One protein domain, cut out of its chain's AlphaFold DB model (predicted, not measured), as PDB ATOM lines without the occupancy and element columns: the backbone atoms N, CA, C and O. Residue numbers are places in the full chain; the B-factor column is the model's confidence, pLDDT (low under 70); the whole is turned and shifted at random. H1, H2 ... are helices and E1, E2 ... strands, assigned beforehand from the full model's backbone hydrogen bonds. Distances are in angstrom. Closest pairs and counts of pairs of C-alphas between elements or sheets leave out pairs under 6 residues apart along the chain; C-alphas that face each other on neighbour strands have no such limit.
ATOM      1  N   LYS A   4      -0.818 -12.361  58.553       60.56
ATOM      2  CA  LYS A   4      -2.035 -12.821  57.860       60.56
ATOM      3  C   LYS A   4      -3.185 -13.121  58.827       60.56
ATOM      4  O   LYS A   4      -4.342 -12.924  58.475       60.56
ATOM      5  N   HIS A   5      -2.863 -13.573  60.037       64.56
ATOM      6  CA  HIS A   5      -3.841 -13.840  61.083       64.56
ATOM      7  C   HIS A   5      -4.446 -12.533  61.614       64.56
ATOM      8  O   HIS A   5      -5.666 -12.414  61.676       64.56
ATOM      9  N   CYS A   6      -3.621 -11.516  61.890       60.38
ATOM     10  CA  CYS A   6      -4.095 -10.204  62.347       60.38
ATOM     11  C   CYS A   6      -4.974  -9.509  61.294       60.38
ATOM     12  O   CYS A   6      -6.043  -9.006  61.625       60.38
ATOM     13  N   LEU A   7      -4.580  -9.561  60.017       60.75
ATOM     14  CA  LEU A   7      -5.395  -9.061  58.902       60.75
ATOM     15  C   LEU A   7      -6.763  -9.740  58.816       60.75
ATOM     16  O   LEU A   7      -7.782  -9.069  58.692       60.75
ATOM     17  N   SER A   8      -6.795 -11.070  58.935       60.88
ATOM     18  CA  SER A   8      -8.052 -11.823  58.890       60.88
ATOM     19  C   SER A   8      -8.993 -11.514  60.058       60.88
ATOM     20  O   SER A   8     -10.199 -11.674  59.918       60.88
ATOM     21  N   ILE A   9      -8.453 -11.063  61.196       63.44
ATOM     22  CA  ILE A   9      -9.237 -10.673  62.376       63.44
ATOM     23  C   ILE A   9      -9.797  -9.254  62.226       63.44
ATOM     24  O   ILE A   9     -10.882  -8.990  62.736       63.44
ATOM     25  N   MET A  10      -9.094  -8.350  61.532       57.72
ATOM     26  CA  MET A  10      -9.569  -6.975  61.306       57.72
ATOM     27  C   MET A  10     -10.668  -6.871  60.253       57.72
ATOM     28  O   MET A  10     -11.442  -5.919  60.283       57.72
ATOM     29  N   THR A  27      -9.823  -2.048  64.162       67.56
ATOM     30  CA  THR A  27      -8.527  -2.051  64.836       67.56
ATOM     31  C   THR A  27      -8.642  -2.262  66.342       67.56
ATOM     32  O   THR A  27      -7.728  -2.816  66.942       67.56
ATOM     33  N   GLU A  28      -9.783  -1.905  66.934       74.06
ATOM     34  CA  GLU A  28     -10.058  -2.046  68.360       74.06
ATOM     35  C   GLU A  28     -10.008  -3.499  68.836       74.06
ATOM     36  O   GLU A  28      -9.364  -3.798  69.836       74.06
ATOM     37  N   ARG A  29     -10.579  -4.450  68.081       75.00
ATOM     38  CA  ARG A  29     -10.509  -5.865  68.472       75.00
ATOM     39  C   ARG A  29      -9.077  -6.401  68.443       75.00
ATOM     40  O   ARG A  29      -8.715  -7.215  69.287       75.00
ATOM     41  N   VAL A  30      -8.264  -5.959  67.482       77.25
ATOM     42  CA  VAL A  30      -6.845  -6.345  67.412       77.25
ATOM     43  C   VAL A  30      -6.038  -5.673  68.515       77.25
ATOM     44  O   VAL A  30      -5.211  -6.347  69.124       77.25
ATOM     45  N   ARG A  31      -6.321  -4.404  68.818       85.50
ATOM     46  CA  ARG A  31      -5.757  -3.689  69.965       85.50
ATOM     47  C   ARG A  31      -6.020  -4.461  71.257       85.50
ATOM     48  O   ARG A  31      -5.059  -4.879  71.887       85.50
ATOM     49  N   THR A  32      -7.277  -4.770  71.576       85.69
ATOM     50  CA  THR A  32      -7.633  -5.508  72.801       85.69
ATOM     51  C   THR A  32      -6.968  -6.885  72.872       85.69
ATOM     52  O   THR A  32      -6.521  -7.304  73.934       85.69
ATOM     53  N   ILE A  33      -6.870  -7.612  71.752       86.06
ATOM     54  CA  ILE A  33      -6.164  -8.904  71.723       86.06
ATOM     55  C   ILE A  33      -4.675  -8.718  72.046       86.06
ATOM     56  O   ILE A  33      -4.126  -9.499  72.819       86.06
ATOM     57  N   LEU A  34      -4.021  -7.711  71.463       85.62
ATOM     58  CA  LEU A  34      -2.605  -7.441  71.709       85.62
ATOM     59  C   LEU A  34      -2.357  -6.956  73.138       85.62
ATOM     60  O   LEU A  34      -1.434  -7.456  73.772       85.62
ATOM     61  N   GLU A  35      -3.198  -6.063  73.657       90.06
ATOM     62  CA  GLU A  35      -3.150  -5.587  75.044       90.06
ATOM     63  C   GLU A  35      -3.289  -6.750  76.027       90.06
ATOM     64  O   GLU A  35      -2.434  -6.921  76.891       90.06
ATOM     65  N   ASN A  36      -4.294  -7.614  75.839       89.50
ATOM     66  CA  ASN A  36      -4.485  -8.792  76.685       89.50
ATOM     67  C   ASN A  36      -3.275  -9.729  76.625       89.50
ATOM     68  O   ASN A  36      -2.784 -10.153  77.663       89.50
ATOM     69  N   ILE A  37      -2.749 -10.021  75.431       89.81
ATOM     70  CA  ILE A  37      -1.581 -10.900  75.285       89.81
ATOM     71  C   ILE A  37      -0.350 -10.281  75.951       89.81
ATOM     72  O   ILE A  37       0.394 -10.986  76.631       89.81
ATOM     73  N   PHE A  38      -0.109  -8.986  75.773       91.50
ATOM     74  CA  PHE A  38       1.047  -8.325  76.372       91.50
ATOM     75  C   PHE A  38       0.916  -8.231  77.890       91.50
ATOM     76  O   PHE A  38       1.886  -8.518  78.587       91.50
ATOM     77  N   GLN A  39      -0.280  -7.957  78.408       91.31
ATOM     78  CA  GLN A  39      -0.549  -7.953  79.842       91.31
ATOM     79  C   GLN A  39      -0.419  -9.355  80.458       91.31
ATOM     80  O   GLN A  39       0.263  -9.512  81.470       91.31
ATOM     81  N   GLU A  40      -1.010 -10.384  79.842       94.12
ATOM     82  CA  GLU A  40      -0.924 -11.783  80.295       94.12
ATOM     83  C   GLU A  40       0.520 -12.293  80.343       94.12
ATOM     84  O   GLU A  40       0.865 -13.103  81.203       94.12
ATOM     85  N   ASN A  41       1.372 -11.811  79.435       91.06
ATOM     86  CA  ASN A  41       2.774 -12.213  79.343       91.06
ATOM     87  C   ASN A  41       3.742 -11.211  79.997       91.06
ATOM     88  O   ASN A  41       4.953 -11.389  79.869       91.06
ATOM     89  N   ALA A  42       3.235 -10.177  80.684       91.44
ATOM     90  CA  ALA A  42       4.028  -9.096  81.283       91.44
ATOM     91  C   ALA A  42       5.070  -8.489  80.313       91.44
ATOM     92  O   ALA A  42       6.221  -8.231  80.672       91.44
ATOM     93  N   ILE A  43       4.672  -8.296  79.055       91.25
ATOM     94  CA  ILE A  43       5.517  -7.722  78.009       91.25
ATOM     95  C   ILE A  43       5.440  -6.201  78.114       91.25
ATOM     96  O   ILE A  43       4.486  -5.595  77.642       91.25
ATOM     97  N   GLU A  44       6.465  -5.588  78.701       91.75
ATOM     98  CA  GLU A  44       6.583  -4.125  78.790       91.75
ATOM     99  C   GLU A  44       7.183  -3.505  77.522       91.75
ATOM    100  O   GLU A  44       6.876  -2.370  77.170       91.75
ATOM    101  N   ASN A  45       8.055  -4.246  76.829       91.31
ATOM    102  CA  ASN A  45       8.760  -3.781  75.640       91.31
ATOM    103  C   ASN A  45       8.711  -4.830  74.529       91.31
ATOM    104  O   ASN A  45       8.926  -6.021  74.763       91.31
ATOM    105  N   VAL A  46       8.484  -4.370  73.304       91.44
ATOM    106  CA  VAL A  46       8.426  -5.190  72.097       91.44
ATOM    107  C   VAL A  46       9.644  -4.894  71.233       91.44
ATOM    108  O   VAL A  46       9.878  -3.753  70.833       91.44
ATOM    109  N   THR A  47      10.394  -5.945  70.910       91.56
ATOM    110  CA  THR A  47      11.503  -5.897  69.953       91.56
ATOM    111  C   THR A  47      11.015  -6.362  68.588       91.56
ATOM    112  O   THR A  47      10.499  -7.473  68.453       91.56
ATOM    113  N   PHE A  48      11.189  -5.536  67.562       88.25
ATOM    114  CA  PHE A  48      10.751  -5.838  66.199       88.25
ATOM    115  C   PHE A  48      11.702  -5.230  65.168       88.25
ATOM    116  O   PHE A  48      12.520  -4.373  65.489       88.25
ATOM    117  N   GLN A  49      11.606  -5.685  63.920       88.19
ATOM    118  CA  GLN A  49      12.382  -5.129  62.815       88.19
ATOM    119  C   GLN A  49      11.477  -4.327  61.884       88.19
ATOM    120  O   GLN A  49      10.387  -4.786  61.534       88.19
ATOM    121  N   GLN A  50      11.931  -3.148  61.466       85.44
ATOM    122  CA  GLN A  50      11.205  -2.276  60.549       85.44
ATOM    123  C   GLN A  50      12.128  -1.775  59.440       85.44
ATOM    124  O   GLN A  50      13.277  -1.405  59.676       85.44
ATOM    125  N   TRP A  51      11.596  -1.742  58.220       84.12
ATOM    126  CA  TRP A  51      12.245  -1.076  57.099       84.12
ATOM    127  C   TRP A  51      12.075   0.435  57.228       84.12
ATOM    128  O   TRP A  51      10.950   0.940  57.229       84.12
ATOM    129  N   ILE A  52      13.193   1.151  57.309       82.25
ATOM    130  CA  ILE A  52      13.218   2.609  57.269       82.25
ATOM    131  C   ILE A  52      13.610   3.024  55.856       82.25
ATOM    132  O   ILE A  52      14.712   2.743  55.381       82.25
ATOM    133  N   SER A  53      12.672   3.670  55.167       72.56
ATOM    134  CA  SER A  53      12.900   4.225  53.835       72.56
ATOM    135  C   SER A  53      13.537   5.607  53.977       72.56
ATOM    136  O   SER A  53      12.838   6.616  54.032       72.56
ATOM    137  N   SER A  54      14.867   5.643  54.072       74.38
ATOM    138  CA  SER A  54      15.666   6.872  53.959       74.38
ATOM    139  C   SER A  54      16.286   6.970  52.551       74.38
ATOM    140  O   SER A  54      15.794   6.323  51.627       74.38
ATOM    141  N   PHE A  55      17.369   7.737  52.354       72.00
ATOM    142  CA  PHE A  55      18.145   7.722  51.095       72.00
ATOM    143  C   PHE A  55      18.567   6.302  50.674       72.00
ATOM    144  O   PHE A  55      18.762   6.036  49.489       72.00
ATOM    145  N   THR A  56      18.670   5.387  51.639       78.00
ATOM    146  CA  THR A  56      18.757   3.941  51.438       78.00
ATOM    147  C   THR A  56      17.701   3.229  52.294       78.00
ATOM    148  O   THR A  56      17.332   3.699  53.374       78.00
ATOM    149  N   CYS A  57      17.193   2.089  51.813       82.44
ATOM    150  CA  CYS A  57      16.312   1.222  52.597       82.44
ATOM    151  C   CYS A  57      17.151   0.361  53.543       82.44
ATOM    152  O   CYS A  57      17.948  -0.460  53.086       82.44
ATOM    153  N   ILE A  58      16.953   0.529  54.850       87.06
ATOM    154  CA  ILE A  58      17.680  -0.211  55.889       87.06
ATOM    155  C   ILE A  58      16.662  -0.941  56.767       87.06
ATOM    156  O   ILE A  58      15.609  -0.392  57.090       87.06
ATOM    157  N   LEU A  59      16.960  -2.194  57.122       87.94
ATOM    158  CA  LEU A  59      16.190  -2.954  58.105       87.94
ATOM    159  C   LEU A  59      16.796  -2.714  59.484       87.94
ATOM    160  O   LEU A  59      17.897  -3.188  59.767       87.94
ATOM    161  N   GLU A  60      16.076  -2.000  60.337       88.50
ATOM    162  CA  GLU A  60      16.532  -1.689  61.688       88.50
ATOM    163  C   GLU A  60      15.753  -2.487  62.726       88.50
ATOM    164  O   GLU A  60      14.558  -2.743  62.574       88.50
ATOM    165  N   THR A  61      16.447  -2.894  63.791       91.50
ATOM    166  CA  THR A  61      15.814  -3.514  64.958       91.50
ATOM    167  C   THR A  61      15.482  -2.417  65.955       91.50
ATOM    168  O   THR A  61      16.376  -1.708  66.409       91.50
ATOM    169  N   MET A  62      14.207  -2.288  66.295       90.94
ATOM    170  CA  MET A  62      13.703  -1.311  67.248       90.94
ATOM    171  C   MET A  62      13.144  -2.001  68.483       90.94
ATOM    172  O   MET A  62      12.652  -3.128  68.423       90.94
ATOM    173  N   VAL A  63      13.202  -1.284  69.600       93.75
ATOM    174  CA  VAL A  63      12.561  -1.656  70.858       93.75
ATOM    175  C   VAL A  63      11.630  -0.516  71.233       93.75
ATOM    176  O   VAL A  63      12.059   0.639  71.258       93.75
ATOM    177  N   LYS A  64      10.361  -0.831  71.482       92.56
ATOM    178  CA  LYS A  64       9.353   0.144  71.911       92.56
ATOM    179  C   LYS A  64       8.558  -0.387  73.097       92.56
ATOM    180  O   LYS A  64       8.381  -1.604  73.171       92.56
ATOM    181  N   PRO A  65       8.036   0.487  73.971       95.56
ATOM    182  CA  PRO A  65       7.024   0.099  74.940       95.56
ATOM    183  C   PRO A  65       5.849  -0.605  74.253       95.56
ATOM    184  O   PRO A  65       5.503  -0.263  73.118       95.56
ATOM    185  N   SER A  66       5.242  -1.573  74.936       91.88
ATOM    186  CA  SER A  66       4.087  -2.343  74.449       91.88
ATOM    187  C   SER A  66       2.995  -1.456  73.859       91.88
ATOM    188  O   SER A  66       2.511  -1.715  72.758       91.88
ATOM    189  N   ASP A  67       2.665  -0.380  74.562       90.69
ATOM    190  CA  ASP A  67       1.542   0.495  74.234       90.69
ATOM    191  C   ASP A  67       1.853   1.321  72.977       90.69
ATOM    192  O   ASP A  67       1.054   1.386  72.041       90.69
ATOM    193  N   GLU A  68       3.081   1.850  72.893       92.12
ATOM    194  CA  GLU A  68       3.570   2.580  71.718       92.12
ATOM    195  C   GLU A  68       3.661   1.658  70.489       92.12
ATOM    196  O   GLU A  68       3.355   2.061  69.363       92.12
ATOM    197  N   PHE A  69       4.061   0.400  70.694       91.44
ATOM    198  CA  PHE A  69       4.075  -0.599  69.632       91.44
ATOM    199  C   PHE A  69       2.664  -0.900  69.124       91.44
ATOM    200  O   PHE A  69       2.473  -0.969  67.909       91.44
ATOM    201  N   ILE A  70       1.680  -1.069  70.014       89.31
ATOM    202  CA  ILE A  70       0.289  -1.342  69.622       89.31
ATOM    203  C   ILE A  70      -0.247  -0.197  68.761       89.31
ATOM    204  O   ILE A  70      -0.779  -0.452  67.680       89.31
ATOM    205  N   ASP A  71      -0.042   1.053  69.176       89.69
ATOM    206  CA  ASP A  71      -0.465   2.223  68.401       89.69
ATOM    207  C   ASP A  71       0.191   2.275  67.014       89.69
ATOM    208  O   ASP A  71      -0.493   2.443  65.995       89.69
ATOM    209  N   LEU A  72       1.509   2.064  66.953       87.94
ATOM    210  CA  LEU A  72       2.263   2.026  65.699       87.94
ATOM    211  C   LEU A  72       1.778   0.899  64.777       87.94
ATOM    212  O   LEU A  72       1.611   1.098  63.567       87.94
ATOM    213  N   PHE A  73       1.560  -0.285  65.340       84.62
ATOM    214  CA  PHE A  73       1.145  -1.472  64.607       84.62
ATOM    215  C   PHE A  73      -0.255  -1.290  64.025       84.62
ATOM    216  O   PHE A  73      -0.455  -1.509  62.831       84.62
ATOM    217  N   ILE A  74      -1.199  -0.799  64.829       84.25
ATOM    218  CA  ILE A  74      -2.561  -0.485  64.395       84.25
ATOM    219  C   ILE A  74      -2.574   0.579  63.287       84.25
ATOM    220  O   ILE A  74      -3.245   0.400  62.269       84.25
ATOM    221  N   SER A  75      -1.798   1.655  63.437       82.75
ATOM    222  CA  SER A  75      -1.677   2.703  62.413       82.75
ATOM    223  C   SER A  75      -1.120   2.159  61.090       82.75
ATOM    224  O   SER A  75      -1.647   2.428  60.007       82.75
ATOM    225  N   THR A  76      -0.091   1.314  61.168       77.94
ATOM    226  CA  THR A  76       0.530   0.687  59.991       77.94
ATOM    227  C   THR A  76      -0.424  -0.288  59.303       77.94
ATOM    228  O   THR A  76      -0.497  -0.323  58.074       77.94
ATOM    229  N   LEU A  77      -1.194  -1.053  60.078       74.19
ATOM    230  CA  LEU A  77      -2.208  -1.968  59.563       74.19
ATOM    231  C   LEU A  77      -3.327  -1.241  58.808       74.19
ATOM    232  O   LEU A  77      -3.703  -1.695  57.727       74.19
ATOM    233  N   ASN A  78      -3.792  -0.095  59.313       71.81
ATOM    234  CA  ASN A  78      -4.759   0.750  58.602       71.81
ATOM    235  C   ASN A  78      -4.217   1.227  57.247       71.81
ATOM    236  O   ASN A  78      -4.912   1.146  56.237       71.81
ATOM    237  N   ASN A  79      -2.955   1.667  57.196       68.12
ATOM    238  CA  ASN A  79      -2.326   2.058  55.932       68.12
ATOM    239  C   ASN A  79      -2.220   0.869  54.957       68.12
ATOM    240  O   ASN A  79      -2.500   1.004  53.764       68.12
ATOM    241  N   LEU A  80      -1.850  -0.314  55.456       66.75
ATOM    242  CA  LEU A  80      -1.688  -1.524  54.644       66.75
ATOM    243  C   LEU A  80      -3.004  -2.056  54.067       66.75
ATOM    244  O   LEU A  80      -2.987  -2.586  52.955       66.75
ATOM    245  N   GLN A  81      -4.129  -1.904  54.773       63.44
ATOM    246  CA  GLN A  81      -5.449  -2.273  54.251       63.44
ATOM    247  C   GLN A  81      -5.733  -1.549  52.925       63.44
ATOM    248  O   GLN A  81      -6.063  -2.194  51.927       63.44
ATOM    249  N   THR A  82      -5.487  -0.237  52.884       59.38
ATOM    250  CA  THR A  82      -5.636   0.594  51.681       59.38
ATOM    251  C   THR A  82      -4.700   0.145  50.553       59.38
ATOM    252  O   THR A  82      -5.121   0.009  49.405       59.38
ATOM    253  N   HIS A  83      -3.431  -0.142  50.865       54.81
ATOM    254  CA  HIS A  83      -2.448  -0.575  49.862       54.81
ATOM    255  C   HIS A  83      -2.741  -1.962  49.277       54.81
ATOM    256  O   HIS A  83      -2.579  -2.158  48.072       54.81
ATOM    257  N   SER A  84      -3.179  -2.921  50.100       53.84
ATOM    258  CA  SER A  84      -3.503  -4.278  49.643       53.84
ATOM    259  C   SER A  84      -4.656  -4.279  48.642       53.84
ATOM    260  O   SER A  84      -4.638  -5.080  47.713       53.84
ATOM    261  N   PHE A  85      -5.639  -3.390  48.797       53.19
ATOM    262  CA  PHE A  85      -6.707  -3.254  47.810       53.19
ATOM    263  C   PHE A  85      -6.182  -2.750  46.462       53.19
ATOM    264  O   PHE A  85      -6.453  -3.358  45.430       53.19
ATOM    265  N   ILE A  86      -5.389  -1.672  46.477       53.56
ATOM    266  CA  ILE A  86      -4.868  -1.029  45.260       53.56
ATOM    267  C   ILE A  86      -3.943  -1.975  44.481       53.56
ATOM    268  O   ILE A  86      -3.998  -2.016  43.259       53.56
ATOM    269  N   ALA A  87      -3.114  -2.762  45.174       51.22
ATOM    270  CA  ALA A  87      -2.151  -3.666  44.540       51.22
ATOM    271  C   ALA A  87      -2.777  -4.912  43.881       51.22
ATOM    272  O   ALA A  87      -2.078  -5.631  43.171       51.22
ATOM    273  N   THR A  88      -4.061  -5.191  44.131       51.97
ATOM    274  CA  THR A  88      -4.778  -6.339  43.540       51.97
ATOM    275  C   THR A  88      -5.643  -5.932  42.337       51.97
ATOM    276  O   THR A  88      -6.416  -6.755  41.844       51.97
TER     277      THR A  88
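This is residues 4 to 10 and 27 to 88 of the 89 residues of an uncharacterized protein of Blattella germanica (UniProt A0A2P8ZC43). A long helix, H3, and a two-stranded hairpin, E1 and E2, spread as a V from residues 65 and 66, with H2 packed on H3 and short H1 beside the first residues of H2. The 69 printed residues, with order H1 H2 E1 E2 H3, are mixed, helices and antiparallel strands. The whole is only just loose, close to compact, radius of gyration of the C-alphas 13.6 A, spanning 37 by 27 by 16 A.

H1, residues 4 to 10, touches H2, residues 27 to 40, through residues 27 to 30 alone; the closest C-alphas, Met 10 and Thr 27, are 6.1 A apart. E1, residues 45 to 53, and E2, residues 57 to 65, form an antiparallel hairpin; N 48 and O 62, 2.9 A apart, are within hydrogen-bond range. H3, residues 66 to 86, touches H2, closest C-alphas Ile 74 and Thr 27, 6.2 A, opposite ways at a shallow tilt of 34 degrees, only just short of steep. O i to N i+4 pairs are within range throughout H1 and H2, 16 of 17 in H3.

H1, 10.1 A, begins at C-alpha 4 (-2.035, -12.821, 57.860). H2 measures 19.8 A, E1 23.6 A, E2 24.2 A. H3, 30.6 A, ends at C-alpha 86 (-4.868, -1.029, 45.260).

Residues 11 to 26 are not printed; C-alphas 10 and 27 are 6.1 A apart. Residues 4 to 10, 27 and 79 to 88 have pLDDT under 70.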